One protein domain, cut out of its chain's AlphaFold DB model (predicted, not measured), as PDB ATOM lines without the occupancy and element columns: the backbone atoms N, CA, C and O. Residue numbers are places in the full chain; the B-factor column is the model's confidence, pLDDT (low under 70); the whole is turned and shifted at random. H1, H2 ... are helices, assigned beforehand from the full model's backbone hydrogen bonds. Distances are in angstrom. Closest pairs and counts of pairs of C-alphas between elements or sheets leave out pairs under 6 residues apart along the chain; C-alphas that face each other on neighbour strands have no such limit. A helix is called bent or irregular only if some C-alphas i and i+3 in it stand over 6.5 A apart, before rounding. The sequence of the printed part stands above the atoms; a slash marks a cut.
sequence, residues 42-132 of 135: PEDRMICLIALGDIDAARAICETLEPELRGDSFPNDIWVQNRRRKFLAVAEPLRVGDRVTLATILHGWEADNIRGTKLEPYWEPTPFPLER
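AT A GLANCE: This is residues 42 to 132 of the 135 residues of an uncharacterized protein of Methylobacterium sp. Leaf112 (UniProt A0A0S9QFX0). Two helical hairpins, H1 with H2 and H3 with H4, make a flat V: H1 and H2 pack over H3 as one arm, and H4 spreads away from H3 as the other. Beyond H4, residues 115 to 132 fold back as a tail without a named element. The printed part has 91 residues with four named helices, in the order H1 H2 H3 H4, and no named strand, an all-helix class. It is compact, with a radius of gyration of the C-alphas of 14.0 A and spans of 41 by 32 by 17 A.

HOW THE PARTS SIT: Start with H1, residues 42 to 52, a hub with H3, residues 78 to 96: each touches three helices. H1 and H2, residues 55 to 69, form a hairpin at a shallow tilt of 26 degrees, closest at the C-alphas of Met 46 and Ala 58, 4.7 A. H1 touches H3 at a steep tilt of 43 degrees, closest at the C-alphas of Glu 43 and Phe 87, 6.5 A. H2 touches H3 at 49 degrees, steep, closest at the C-alphas of Leu 69 and Arg 84, 5.6 A. H3 and H4, residues 99 to 114, form a hairpin at a shallow tilt of 27 degrees; residues 89 to 94 touch residues 99 to 105, closest at the C-alphas of Pro 93 and Leu 102, 6.2 A. H1 and H4 only just touch, with 3 pairs of C-alphas within 8 A, and H2 and H4 are apart. Every O i to N i+4 pair is within hydrogen-bond range in H1 and H4, against 9 of 11 in H2 and 12 of 15 in H3.

IN THESE COORDINATES: Find C-alpha 42 at (-39.022, -37.451, 5.915); H1 runs 15.2 A from there. H2 spans 19.0 A and is irregular, C-alphas 64 and 67 being 7.2 A apart. H3 spans 28.6 A and is irregular, C-alphas 89 and 92 being 7.4 A apart, with a kink of 29 degrees near residue 90. H4 spans 22.7 A and ends at C-alpha 114, (-21.202, -25.992, 16.317).

THE WHOLE: The C-alphas of Ser 73 and Tyr 122 are the two farthest apart, 41.8 A. The printed part has no cut and no long link; residues 73 to 74 are under 70 in pLDDT.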
ATOM      1  N   PRO A  42     -38.092 -37.196   4.815       87.19
ATOM      2  CA  PRO A  42     -39.022 -37.451   5.915       87.19
ATOM      3  C   PRO A  42     -38.345 -37.537   7.294       87.19
ATOM      4  O   PRO A  42     -38.929 -37.098   8.280       87.19
ATOM      5  N   GLU A  43     -37.113 -38.039   7.394       88.69
ATOM      6  CA  GLU A  43     -36.361 -38.093   8.654       88.69
ATOM      7  C   GLU A  43     -36.013 -36.711   9.220       88.69
ATOM      8  O   GLU A  43     -36.068 -36.520  10.433       88.69
ATOM      9  N   ASP A  44     -35.695 -35.738   8.365       88.00
ATOM     10  CA  ASP A  44     -35.370 -34.381   8.804       88.00
ATOM     11  C   ASP A  44     -36.656 -33.652   9.209       88.00
ATOM     12  O   ASP A  44     -36.697 -33.009  10.259       88.00
ATOM     13  N   ARG A  45     -37.752 -33.858   8.460       89.88
ATOM     14  CA  ARG A  45     -39.092 -33.397   8.857       89.88
ATOM     15  C   ARG A  45     -39.506 -33.964  10.215       89.88
ATOM     16  O   ARG A  45     -39.994 -33.220  11.061       89.88
ATOM     17  N   MET A  46     -39.285 -35.258  10.445       93.62
ATOM     18  CA  MET A  46     -39.550 -35.901  11.733       93.62
ATOM     19  C   MET A  46     -38.764 -35.232  12.866       93.62
ATOM     20  O   MET A  46     -39.348 -34.917  13.896       93.62
ATOM     21  N   ILE A  47     -37.467 -34.967  12.680       94.56
ATOM     22  CA  ILE A  47     -36.626 -34.304  13.689       94.56
ATOM     23  C   ILE A  47     -37.124 -32.889  14.001       94.56
ATOM     24  O   ILE A  47     -37.197 -32.517  15.172       94.56
ATOM     25  N   CYS A  48     -37.514 -32.111  12.986       92.81
ATOM     26  CA  CYS A  48     -38.098 -30.788  13.205       92.81
ATOM     27  C   CYS A  48     -39.401 -30.864  14.010       92.81
ATOM     28  O   CYS A  48     -39.573 -30.098  14.954       92.81
ATOM     29  N   LEU A  49     -40.288 -31.816  13.699       94.25
ATOM     30  CA  LEU A  49     -41.533 -32.019  14.449       94.25
ATOM     31  C   LEU A  49     -41.271 -32.428  15.904       94.25
ATOM     32  O   LEU A  49     -41.925 -31.907  16.805       94.25
ATOM     33  N   ILE A  50     -40.265 -33.278  16.150       96.94
ATOM     34  CA  ILE A  50     -39.805 -33.595  17.511       96.94
ATOM     35  C   ILE A  50     -39.399 -32.313  18.234       96.94
ATOM     36  O   ILE A  50     -39.888 -32.066  19.331       96.94
ATOM     37  N   ALA A  51     -38.537 -31.493  17.627       96.19
ATOM     38  CA  ALA A  51     -38.039 -30.259  18.230       96.19
ATOM     39  C   ALA A  51     -39.167 -29.252  18.522       96.19
ATOM     40  O   ALA A  51     -39.182 -28.622  19.580       96.19
ATOM     41  N   LEU A  52     -40.160 -29.159  17.635       95.44
ATOM     42  CA  LEU A  52     -41.371 -28.349  17.815       95.44
ATOM     43  C   LEU A  52     -42.334 -28.915  18.872       95.44
ATOM     44  O   LEU A  52     -43.259 -28.225  19.293       95.44
ATOM     45  N   GLY A  53     -42.121 -30.153  19.320       95.56
ATOM     46  CA  GLY A  53     -42.971 -30.828  20.295       95.56
ATOM     47  C   GLY A  53     -44.212 -31.503  19.704       95.56
ATOM     48  O   GLY A  53     -45.021 -32.015  20.486       95.56
ATOM     49  N   ASP A  54     -44.349 -31.558  18.375       95.06
ATOM     50  CA  ASP A  54     -45.407 -32.290  17.665       95.06
ATOM     51  C   ASP A  54     -45.055 -33.785  17.571       95.06
ATOM     52  O   ASP A  54     -44.651 -34.333  16.539       95.06
ATOM     53  N   ILE A  55     -45.146 -34.437  18.729       95.81
ATOM     54  CA  ILE A  55     -44.746 -35.831  18.930       95.81
ATOM     55  C   ILE A  55     -45.605 -36.795  18.111       95.81
ATOM     56  O   ILE A  55     -45.087 -37.798  17.620       95.81
ATOM     57  N   ASP A  56     -46.893 -36.508  17.944       95.44
ATOM     58  CA  ASP A  56     -47.797 -37.403  17.224       95.44
ATOM     59  C   ASP A  56     -47.528 -37.367  15.715       95.44
ATOM     60  O   ASP A  56     -47.410 -38.428  15.095       95.44
ATOM     61  N   ALA A  57     -47.320 -36.181  15.128       94.00
ATOM     62  CA  ALA A  57     -46.927 -36.082  13.724       94.00
ATOM     63  C   ALA A  57     -45.538 -36.689  13.472       94.00
ATOM     64  O   ALA A  57     -45.332 -37.379  12.470       94.00
ATOM     65  N   ALA A  58     -44.589 -36.483  14.392       96.31
ATOM     66  CA  ALA A  58     -43.280 -37.126  14.318       96.31
ATOM     67  C   ALA A  58     -43.398 -38.660  14.368       96.31
ATOM     68  O   ALA A  58     -42.753 -39.353  13.577       96.31
ATOM     69  N   ARG A  59     -44.243 -39.205  15.255       96.69
ATOM     70  CA  ARG A  59     -44.454 -40.654  15.390       96.69
ATOM     71  C   ARG A  59     -45.035 -41.265  14.117       96.69
ATOM     72  O   ARG A  59     -44.536 -42.295  13.679       96.69
ATOM     73  N   ALA A  60     -45.994 -40.600  13.474       95.81
ATOM     74  CA  ALA A  60     -46.561 -41.070  12.207       95.81
ATOM     75  C   ALA A  60     -45.496 -41.216  11.098       95.81
ATOM     76  O   ALA A  60     -45.503 -42.180  10.326       95.81
ATOM     77  N   ILE A  61     -44.529 -40.291  11.038       94.44
ATOM     78  CA  ILE A  61     -43.403 -40.407  10.102       94.44
ATOM     79  C   ILE A  61     -42.471 -41.547  10.517       94.44
ATOM     80  O   ILE A  61     -42.058 -42.335   9.669       94.44
ATOM     81  N   CYS A  62     -42.163 -41.663  11.811       95.12
ATOM     82  CA  CYS A  62     -41.320 -42.734  12.336       95.12
ATOM     83  C   CYS A  62     -41.860 -44.120  11.960       95.12
ATOM     84  O   CYS A  62     -41.106 -44.946  11.451       95.12
ATOM     85  N   GLU A  63     -43.162 -44.350  12.134       94.81
ATOM     86  CA  GLU A  63     -43.840 -45.602  11.766       94.81
ATOM     87  C   GLU A  63     -43.751 -45.890  10.261       94.81
ATOM     88  O   GLU A  63     -43.551 -47.034   9.854       94.81
ATOM     89  N   THR A  64     -43.833 -44.851   9.424       93.44
ATOM     90  CA  THR A  64     -43.673 -44.980   7.964       93.44
ATOM     91  C   THR A  64     -42.244 -45.377   7.579       93.44
ATOM     92  O   THR A  64     -42.039 -46.148   6.642       93.44
ATOM     93  N   LEU A  65     -41.245 -44.857   8.299       91.44
ATOM     94  CA  LEU A  65     -39.826 -45.087   8.024       91.44
ATOM     95  C   LEU A  65     -39.283 -46.397   8.605       91.44
ATOM     96  O   LEU A  65     -38.292 -46.926   8.099       91.44
ATOM     97  N   GLU A  66     -39.894 -46.916   9.668       91.75
ATOM     98  CA  GLU A  66     -39.365 -48.037  10.446       91.75
ATOM     99  C   GLU A  66     -39.102 -49.319   9.636       91.75
ATOM    100  O   GLU A  66     -38.011 -49.881   9.798       91.75
ATOM    101  N   PRO A  67     -40.002 -49.772   8.735       90.06
ATOM    102  CA  PRO A  67     -39.774 -50.987   7.950       90.06
ATOM    103  C   PRO A  67     -38.546 -50.885   7.047       90.06
ATOM    104  O   PRO A  67     -37.829 -51.866   6.865       90.06
ATOM    105  N   GLU A  68     -38.303 -49.691   6.497       87.75
ATOM    106  CA  GLU A  68     -37.101 -49.400   5.730       87.75
ATOM    107  C   GLU A  68     -35.913 -49.385   6.694       87.75
ATOM    108  O   GLU A  68     -35.082 -50.280   6.635       87.75
ATOM    109  N   LEU A  69     -35.853 -48.424   7.626       88.38
ATOM    110  CA  LEU A  69     -34.645 -48.035   8.372       88.38
ATOM    111  C   LEU A  69     -34.169 -49.028   9.446       88.38
ATOM    112  O   LEU A  69     -33.004 -48.961   9.859       88.38
ATOM    113  N   ARG A  70     -35.004 -49.985   9.870       86.25
ATOM    114  CA  ARG A  70     -34.582 -51.081  10.764       86.25
ATOM    115  C   ARG A  70     -34.139 -52.356  10.051       86.25
ATOM    116  O   ARG A  70     -33.581 -53.217  10.723       86.25
ATOM    117  N   GLY A  71     -34.335 -52.474   8.738       81.31
ATOM    118  CA  GLY A  71     -33.950 -53.668   7.983       81.31
ATOM    119  C   GLY A  71     -32.453 -54.005   8.063       81.31
ATOM    120  O   GLY A  71     -31.607 -53.134   8.275       81.31
ATOM    121  N   ASP A  72     -32.125 -55.284   7.854       71.00
ATOM    122  CA  ASP A  72     -30.755 -55.816   7.962       71.00
ATOM    123  C   ASP A  72     -29.873 -55.524   6.736       71.00
ATOM    124  O   ASP A  72     -28.650 -55.653   6.792       71.00
ATOM    125  N   SER A  73     -30.474 -55.119   5.614       68.50
ATOM    126  CA  SER A  73     -29.768 -54.890   4.353       68.50
ATOM    127  C   SER A  73     -29.812 -53.416   3.971       68.50
ATOM    128  O   SER A  73     -30.706 -52.981   3.248       68.50
ATOM    129  N   PHE A  74     -28.820 -52.658   4.440       69.62
ATOM    130  CA  PHE A  74     -28.648 -51.252   4.085       69.62
ATOM    131  C   PHE A  74     -27.418 -51.026   3.211       69.62
ATOM    132  O   PHE A  74     -26.337 -51.512   3.556       69.62
ATOM    133  N   PRO A  75     -27.537 -50.254   2.113       81.00
ATOM    134  CA  PRO A  75     -26.383 -49.820   1.340       81.00
ATOM    135  C   PRO A  75     -25.299 -49.201   2.230       81.00
ATOM    136  O   PRO A  75     -25.587 -48.411   3.135       81.00
ATOM    137  N   ASN A  76     -24.035 -49.526   1.952       81.56
ATOM    138  CA  ASN A  76     -22.885 -48.863   2.568       81.56
ATOM    139  C   ASN A  76     -22.618 -47.509   1.887       81.56
ATOM    140  O   ASN A  76     -21.556 -47.280   1.311       81.56
ATOM    141  N   ASP A  77     -23.634 -46.649   1.898       88.56
ATOM    142  CA  ASP A  77     -23.603 -45.288   1.374       88.56
ATOM    143  C   ASP A  77     -23.691 -44.287   2.535       88.56
ATOM    144  O   ASP A  77     -24.489 -44.458   3.458       88.56
ATOM    145  N   ILE A  78     -22.863 -43.238   2.507       85.88
ATOM    146  CA  ILE A  78     -22.726 -42.288   3.623       85.88
ATOM    147  C   ILE A  78     -24.046 -41.564   3.920       85.88
ATOM    148  O   ILE A  78     -24.383 -41.369   5.090       85.88
ATOM    149  N   TRP A  79     -24.806 -41.179   2.892       82.75
ATOM    150  CA  TRP A  79     -26.085 -40.492   3.076       82.75
ATOM    151  C   TRP A  79     -27.105 -41.414   3.728       82.75
ATOM    152  O   TRP A  79     -27.741 -41.046   4.716       82.75
ATOM    153  N   VAL A  80     -27.189 -42.644   3.230       84.25
ATOM    154  CA  VAL A  80     -28.096 -43.670   3.746       84.25
ATOM    155  C   VAL A  80     -27.769 -44.036   5.200       84.25
ATOM    156  O   VAL A  80     -28.666 -44.110   6.042       84.25
ATOM    157  N   GLN A  81     -26.487 -44.203   5.532       87.88
ATOM    158  CA  GLN A  81     -26.051 -44.503   6.899       87.88
ATOM    159  C   GLN A  81     -26.325 -43.336   7.857       87.88
ATOM    160  O   GLN A  81     -26.756 -43.556   8.991       87.88
ATOM    161  N   ASN A  82     -26.144 -42.091   7.408       87.50
ATOM    162  CA  ASN A  82     -26.483 -40.912   8.204       87.50
ATOM    163  C   ASN A  82     -27.988 -40.802   8.472       87.50
ATOM    164  O   ASN A  82     -28.377 -40.570   9.620       87.50
ATOM    165  N   ARG A  83     -28.825 -41.023   7.451       88.19
ATOM    166  CA  ARG A  83     -30.288 -41.087   7.584       88.19
ATOM    167  C   ARG A  83     -30.707 -42.145   8.608       88.19
ATOM    168  O   ARG A  83     -31.449 -41.845   9.542       88.19
ATOM    169  N   ARG A  84     -30.154 -43.357   8.507       90.81
ATOM    170  CA  ARG A  84     -30.421 -44.446   9.459       90.81
ATOM    171  C   ARG A  84     -29.967 -44.109  10.880       90.81
ATOM    172  O   ARG A  84     -30.708 -44.352  11.828       90.81
ATOM    173  N   ARG A  85     -28.774 -43.530  11.046       91.56
ATOM    174  CA  ARG A  85     -28.241 -43.118  12.357       91.56
ATOM    175  C   ARG A  85     -29.156 -42.110  13.050       91.56
ATOM    176  O   ARG A  85     -29.457 -42.289  14.227       91.56
ATOM    177  N   LYS A  86     -29.605 -41.081  12.322       92.38
ATOM    178  CA  LYS A  86     -30.560 -40.080  12.820       92.38
ATOM    179  C   LYS A  86     -31.858 -40.737  13.290       92.38
ATOM    180  O   LYS A  86     -32.272 -40.516  14.423       92.38
ATOM    181  N   PHE A  87     -32.448 -41.590  12.451       95.00
ATOM    182  CA  PHE A  87     -33.675 -42.314  12.778       95.00
ATOM    183  C   PHE A  87     -33.525 -43.179  14.035       95.00
ATOM    184  O   PHE A  87     -34.305 -43.043  14.974       95.00
ATOM    185  N   LEU A  88     -32.502 -44.040  14.088       94.75
ATOM    186  CA  LEU A  88     -32.321 -44.980  15.198       94.75
ATOM    187  C   LEU A  88     -32.099 -44.283  16.542       94.75
ATOM    188  O   LEU A  88     -32.521 -44.813  17.565       94.75
ATOM    189  N   ALA A  89     -31.461 -43.112  16.540       96.81
ATOM    190  CA  ALA A  89     -31.235 -42.346  17.758       96.81
ATOM    191  C   ALA A  89     -32.547 -41.898  18.422       96.81
ATOM    192  O   ALA A  89     -32.630 -41.891  19.645       96.81
ATOM    193  N   VAL A  90     -33.567 -41.550  17.631       97.50
ATOM    194  CA  VAL A  90     -34.816 -40.959  18.145       97.50
ATOM    195  C   VAL A  90     -36.006 -41.914  18.134       97.50
ATOM    196  O   VAL A  90     -36.962 -41.664  18.858       97.50
ATOM    197  N   ALA A  91     -35.961 -43.007  17.364       96.62
ATOM    198  CA  ALA A  91     -37.110 -43.889  17.155       96.62
ATOM    199  C   ALA A  91     -37.693 -44.447  18.462       96.62
ATOM    200  O   ALA A  91     -38.900 -44.380  18.681       96.62
ATOM    201  N   GLU A  92     -36.849 -44.978  19.352       97.19
ATOM    202  CA  GLU A  92     -37.325 -45.541  20.620       97.19
ATOM    203  C   GLU A  92     -37.809 -44.459  21.605       97.19
ATOM    204  O   GLU A  92     -38.954 -44.570  22.051       97.19
ATOM    205  N   PRO A  93     -37.045 -43.382  21.894       97.88
ATOM    206  CA  PRO A  93     -37.538 -42.271  22.715       97.88
ATOM    207  C   PRO A  93     -38.851 -41.668  22.197       97.88
ATOM    208  O   PRO A  93     -39.752 -41.374  22.978       97.88
ATOM    209  N   LEU A  94     -39.006 -41.547  20.877       97.19
ATOM    210  CA  LEU A  94     -40.234 -41.063  20.246       97.19
ATOM    211  C   LEU A  94     -41.417 -42.021  20.449       97.19
ATOM    212  O   LEU A  94     -42.531 -41.586  20.761       97.19
ATOM    213  N   ARG A  95     -41.173 -43.330  20.318       95.44
ATOM    214  CA  ARG A  95     -42.180 -44.375  20.532       95.44
ATOM    215  C   ARG A  95     -42.739 -44.340  21.953       95.44
ATOM    216  O   ARG A  95     -43.951 -44.439  22.120       95.44
ATOM    217  N   VAL A  96     -41.877 -44.180  22.960       96.12
ATOM    218  CA  VAL A  96     -42.297 -44.118  24.375       96.12
ATOM    219  C   VAL A  96     -42.681 -42.710  24.845       96.12
ATOM    220  O   VAL A  96     -43.137 -42.558  25.973       96.12
ATOM    221  N   GLY A  97     -42.527 -41.689  23.995       94.31
ATOM    222  CA  GLY A  97     -42.836 -40.299  24.339       94.31
ATOM    223  C   GLY A  97     -41.856 -39.674  25.338       94.31
ATOM    224  O   GLY A  97     -42.230 -38.757  26.065       94.31
ATOM    225  N   ASP A  98     -40.611 -40.150  25.389       97.12
ATOM    226  CA  ASP A  98     -39.575 -39.640  26.288       97.12
ATOM    227  C   ASP A  98     -39.007 -38.310  25.772       97.12
ATOM    228  O   ASP A  98     -37.982 -38.241  25.088       97.12
ATOM    229  N   ARG A  99     -39.711 -37.228  26.112       96.12
ATOM    230  CA  ARG A  99     -39.370 -35.854  25.715       96.12
ATOM    231  C   ARG A  99     -38.002 -35.414  26.236       96.12
ATOM    232  O   ARG A  99     -37.317 -34.664  25.550       96.12
ATOM    233  N   VAL A 100     -37.591 -35.887  27.415       96.38
ATOM    234  CA  VAL A 100     -36.310 -35.514  28.036       96.38
ATOM    235  C   VAL A 100     -35.148 -36.133  27.266       96.38
ATOM    236  O   VAL A 100     -34.186 -35.438  26.926       96.38
ATOM    237  N   THR A 101     -35.247 -37.420  26.928       97.88
ATOM    238  CA  THR A 101     -34.233 -38.086  26.103       97.88
ATOM    239  C   THR A 101     -34.182 -37.485  24.700       97.88
ATOM    240  O   THR A 101     -33.093 -37.229  24.189       97.88
ATOM    241  N   LEU A 102     -35.336 -37.181  24.096       98.12
ATOM    242  CA  LEU A 102     -35.395 -36.505  22.796       98.12
ATOM    243  C   LEU A 102     -34.703 -35.135  22.828       98.12
ATOM    244  O   LEU A 102     -33.844 -34.879  21.990       98.12
ATOM    245  N   ALA A 103     -35.001 -34.289  23.818       97.31
ATOM    246  CA  ALA A 103     -34.341 -32.994  23.978       97.31
ATOM    247  C   ALA A 103     -32.822 -33.147  24.165       97.31
ATOM    248  O   ALA A 103     -32.044 -32.442  23.528       97.31
ATOM    249  N   THR A 104     -32.388 -34.125  24.966       97.50
ATOM    250  CA  THR A 104     -30.961 -34.422  25.178       97.50
ATOM    251  C   THR A 104     -30.250 -34.781  23.870       97.50
ATOM    252  O   THR A 104     -29.146 -34.303  23.614       97.50
ATOM    253  N   ILE A 105     -30.881 -35.603  23.025       97.94
ATOM    254  CA  ILE A 105     -30.340 -35.969  21.711       97.94
ATOM    255  C   ILE A 105     -30.210 -34.732  20.816       97.94
ATOM    256  O   ILE A 105     -29.159 -34.536  20.203       97.94
ATOM    257  N   LEU A 106     -31.246 -33.889  20.758       97.00
ATOM    258  CA  LEU A 106     -31.256 -32.689  19.918       97.00
ATOM    259  C   LEU A 106     -30.181 -31.680  20.338       97.00
ATOM    260  O   LEU A 106     -29.425 -31.217  19.485       97.00
ATOM    261  N   HIS A 107     -30.055 -31.403  21.638       96.56
ATOM    262  CA  HIS A 107     -28.994 -30.542  22.178       96.56
ATOM    263  C   HIS A 107     -27.602 -31.100  21.883       96.56
ATOM    264  O   HIS A 107     -26.689 -30.354  21.530       96.56
ATOM    265  N   GLY A 108     -27.434 -32.424  21.969       96.44
ATOM    266  CA  GLY A 108     -26.189 -33.088  21.591       96.44
ATOM    267  C   GLY A 108     -25.823 -32.851  20.124       96.44
ATOM    268  O   GLY A 108     -24.681 -32.507  19.821       96.44
ATOM    269  N   TRP A 109     -26.790 -32.976  19.212       95.75
ATOM    270  CA  TRP A 109     -26.574 -32.716  17.786       95.75
ATOM    271  C   TRP A 109     -26.300 -31.244  17.477       95.75
ATOM    272  O   TRP A 109     -25.458 -30.953  16.629       95.75
ATOM    273  N   GLU A 110     -26.981 -30.319  18.154       94.25
ATOM    274  CA  GLU A 110     -26.716 -28.886  18.017       94.25
ATOM    275  C   GLU A 110     -25.277 -28.554  18.440       94.25
ATOM    276  O   GLU A 110     -24.523 -27.955  17.669       94.25
ATOM    277  N   ALA A 111     -24.856 -29.041  19.611       95.50
ATOM    278  CA  ALA A 111     -23.498 -28.859  20.114       95.50
ATOM    279  C   ALA A 111     -22.444 -29.473  19.176       95.50
ATOM    280  O   ALA A 111     -21.406 -28.861  18.917       95.50
ATOM    281  N   ASP A 112     -22.700 -30.671  18.643       94.88
ATOM    282  CA  ASP A 112     -21.806 -31.339  17.692       94.88
ATOM    283  C   ASP A 112     -21.648 -30.550  16.382       94.88
ATOM    284  O   ASP A 112     -20.542 -30.488  15.846       94.88
ATOM    285  N   ASN A 113     -22.720 -29.924  15.881       92.50
ATOM    286  CA  ASN A 113     -22.683 -29.117  14.656       92.50
ATOM    287  C   ASN A 113     -21.880 -27.821  14.820       92.50
ATOM    288  O   ASN A 113     -21.288 -27.332  13.857       92.50
ATOM    289  N   ILE A 114     -21.882 -27.252  16.024       95.25
ATOM    290  CA  ILE A 114     -21.202 -25.992  16.317       95.25
ATOM    291  C   ILE A 114     -19.741 -26.204  16.733       95.25
ATOM    292  O   ILE A 114     -18.908 -25.323  16.485       95.25
ATOM    293  N   ARG A 115     -19.399 -27.362  17.305       96.31
ATOM    294  CA  ARG A 115     -18.043 -27.681  17.771       96.31
ATOM    295  C   ARG A 115     -16.991 -27.492  16.674       96.31
ATOM    296  O   ARG A 115     -17.089 -28.046  15.582       96.31
ATOM    297  N   GLY A 116     -15.938 -26.738  16.980       95.62
ATOM    298  CA  GLY A 116     -14.829 -26.437  16.075       95.62
ATOM    299  C   GLY A 116     -15.139 -25.371  15.020       95.62
ATOM    300  O   GLY A 116     -14.274 -25.061  14.195       95.62
ATOM    301  N   THR A 117     -16.343 -24.793  15.021       96.31
ATOM    302  CA  THR A 117     -16.712 -23.714  14.100       96.31
ATOM    303  C   THR A 117     -16.358 -22.343  14.677       96.31
ATOM    304  O   THR A 117     -16.181 -22.158  15.877       96.31
ATOM    305  N   LYS A 118     -16.327 -21.317  13.818       96.44
ATOM    306  CA  LYS A 118     -16.174 -19.918  14.258       96.44
ATOM    307  C   LYS A 118     -17.367 -19.398  15.072       96.44
ATOM    308  O   LYS A 118     -17.268 -18.314  15.636       96.44
ATOM    309  N   LEU A 119     -18.480 -20.131  15.080       93.56
ATOM    310  CA  LEU A 119     -19.689 -19.779  15.816       93.56
ATOM    311  C   LEU A 119     -19.677 -20.331  17.245       93.56
ATOM    312  O   LEU A 119     -20.402 -19.804  18.077       93.56
ATOM    313  N   GLU A 120     -18.829 -21.321  17.548       95.81
ATOM    314  CA  GLU A 120     -18.749 -21.961  18.871       95.81
ATOM    315  C   GLU A 120     -18.624 -20.979  20.045       95.81
ATOM    316  O   GLU A 120     -19.367 -21.143  21.006       95.81
ATOM    317  N   PRO A 121     -17.802 -19.910  19.984       96.25
ATOM    318  CA  PRO A 121     -17.698 -18.955  21.091       96.25
ATOM    319  C   PRO A 121     -18.943 -18.082  21.311       96.25
ATOM    320  O   PRO A 121     -19.005 -17.369  22.310       96.25
ATOM    321  N   TYR A 122     -19.878 -18.068  20.361       94.06
ATOM    322  CA  TYR A 122     -21.075 -17.220  20.370       94.06
ATOM    323  C   TYR A 122     -22.367 -18.026  20.503       94.06
ATOM    324  O   TYR A 122     -23.450 -17.444  20.504       94.06
ATOM    325  N   TRP A 123     -22.262 -19.351  20.540       92.94
ATOM    326  CA  TRP A 123     -23.408 -20.235  20.609       92.94
ATOM    327  C   TRP A 123     -23.790 -20.505  22.061       92.94
ATOM    328  O   TRP A 123     -22.942 -20.827  22.893       92.94
ATOM    329  N   GLU A 124     -25.086 -20.418  22.334       91.31
ATOM    330  CA  GLU A 124     -25.698 -20.837  23.586       91.31
ATOM    331  C   GLU A 124     -26.848 -21.803  23.256       91.31
ATOM    332  O   GLU A 124     -27.627 -21.513  22.339       91.31
ATOM    333  N   PRO A 125     -26.983 -22.931  23.981       89.38
ATOM    334  CA  PRO A 125     -28.110 -23.837  23.797       89.38
ATOM    335  C   PRO A 125     -29.431 -23.091  23.986       89.38
ATOM    336  O   PRO A 125     -29.643 -22.431  25.007       89.38
ATOM    337  N   THR A 126     -30.336 -23.219  23.018       87.81
ATOM    338  CA  THR A 126     -31.667 -22.609  23.097       87.81
ATOM    339  C   THR A 126     -32.709 -23.689  23.385       87.81
ATOM    340  O   THR A 126     -32.746 -24.683  22.663       87.81
ATOM    341  N   PRO A 127     -33.588 -23.530  24.398       92.44
ATOM    342  CA  PRO A 127     -34.603 -24.535  24.699       92.44
ATOM    343  C   PRO A 127     -35.532 -24.790  23.510       92.44
ATOM    344  O   PRO A 127     -36.174 -23.859  22.998       92.44
ATOM    345  N   PHE A 128     -35.667 -26.057  23.126       95.12
ATOM    346  CA  PHE A 128     -36.609 -26.490  22.106       95.12
ATOM    347  C   PHE A 128     -38.052 -26.336  22.606       95.12
ATOM    348  O   PHE A 128     -38.331 -26.545  23.792       95.12
ATOM    349  N   PRO A 129     -39.018 -26.032  21.722       95.56
ATOM    350  CA  PRO A 129     -40.441 -26.035  22.076       95.56
ATOM    351  C   PRO A 129     -40.917 -27.350  22.724       95.56
ATOM    352  O   PRO A 129     -41.721 -27.319  23.658       95.56
ATOM    353  N   LEU A 130     -40.339 -28.489  22.319       95.94
ATOM    354  CA  LEU A 130     -40.462 -29.802  22.968       95.94
ATOM    355  C   LEU A 130     -40.333 -29.757  24.499       95.94
ATOM    356  O   LEU A 130     -41.047 -30.460  25.214       95.94
ATOM    357  N   GLU A 131     -39.437 -28.932  25.022       94.94
ATOM    358  CA  GLU A 131     -39.132 -28.873  26.452       94.94
ATOM    359  C   GLU A 131     -40.193 -28.093  27.242       94.94
ATOM    360  O   GLU A 131     -40.283 -28.213  28.461       94.94
ATOM    361  N   ARG A 132     -41.033 -27.307  26.554       87.50
ATOM    362  CA  ARG A 132     -42.031 -26.424  27.177       87.50
ATOM    363  C   ARG A 132     -43.353 -27.135  27.463       87.50
ATOM    364  O   ARG A 132     -44.064 -26.753  28.388       87.50
TER     365      ARG A 132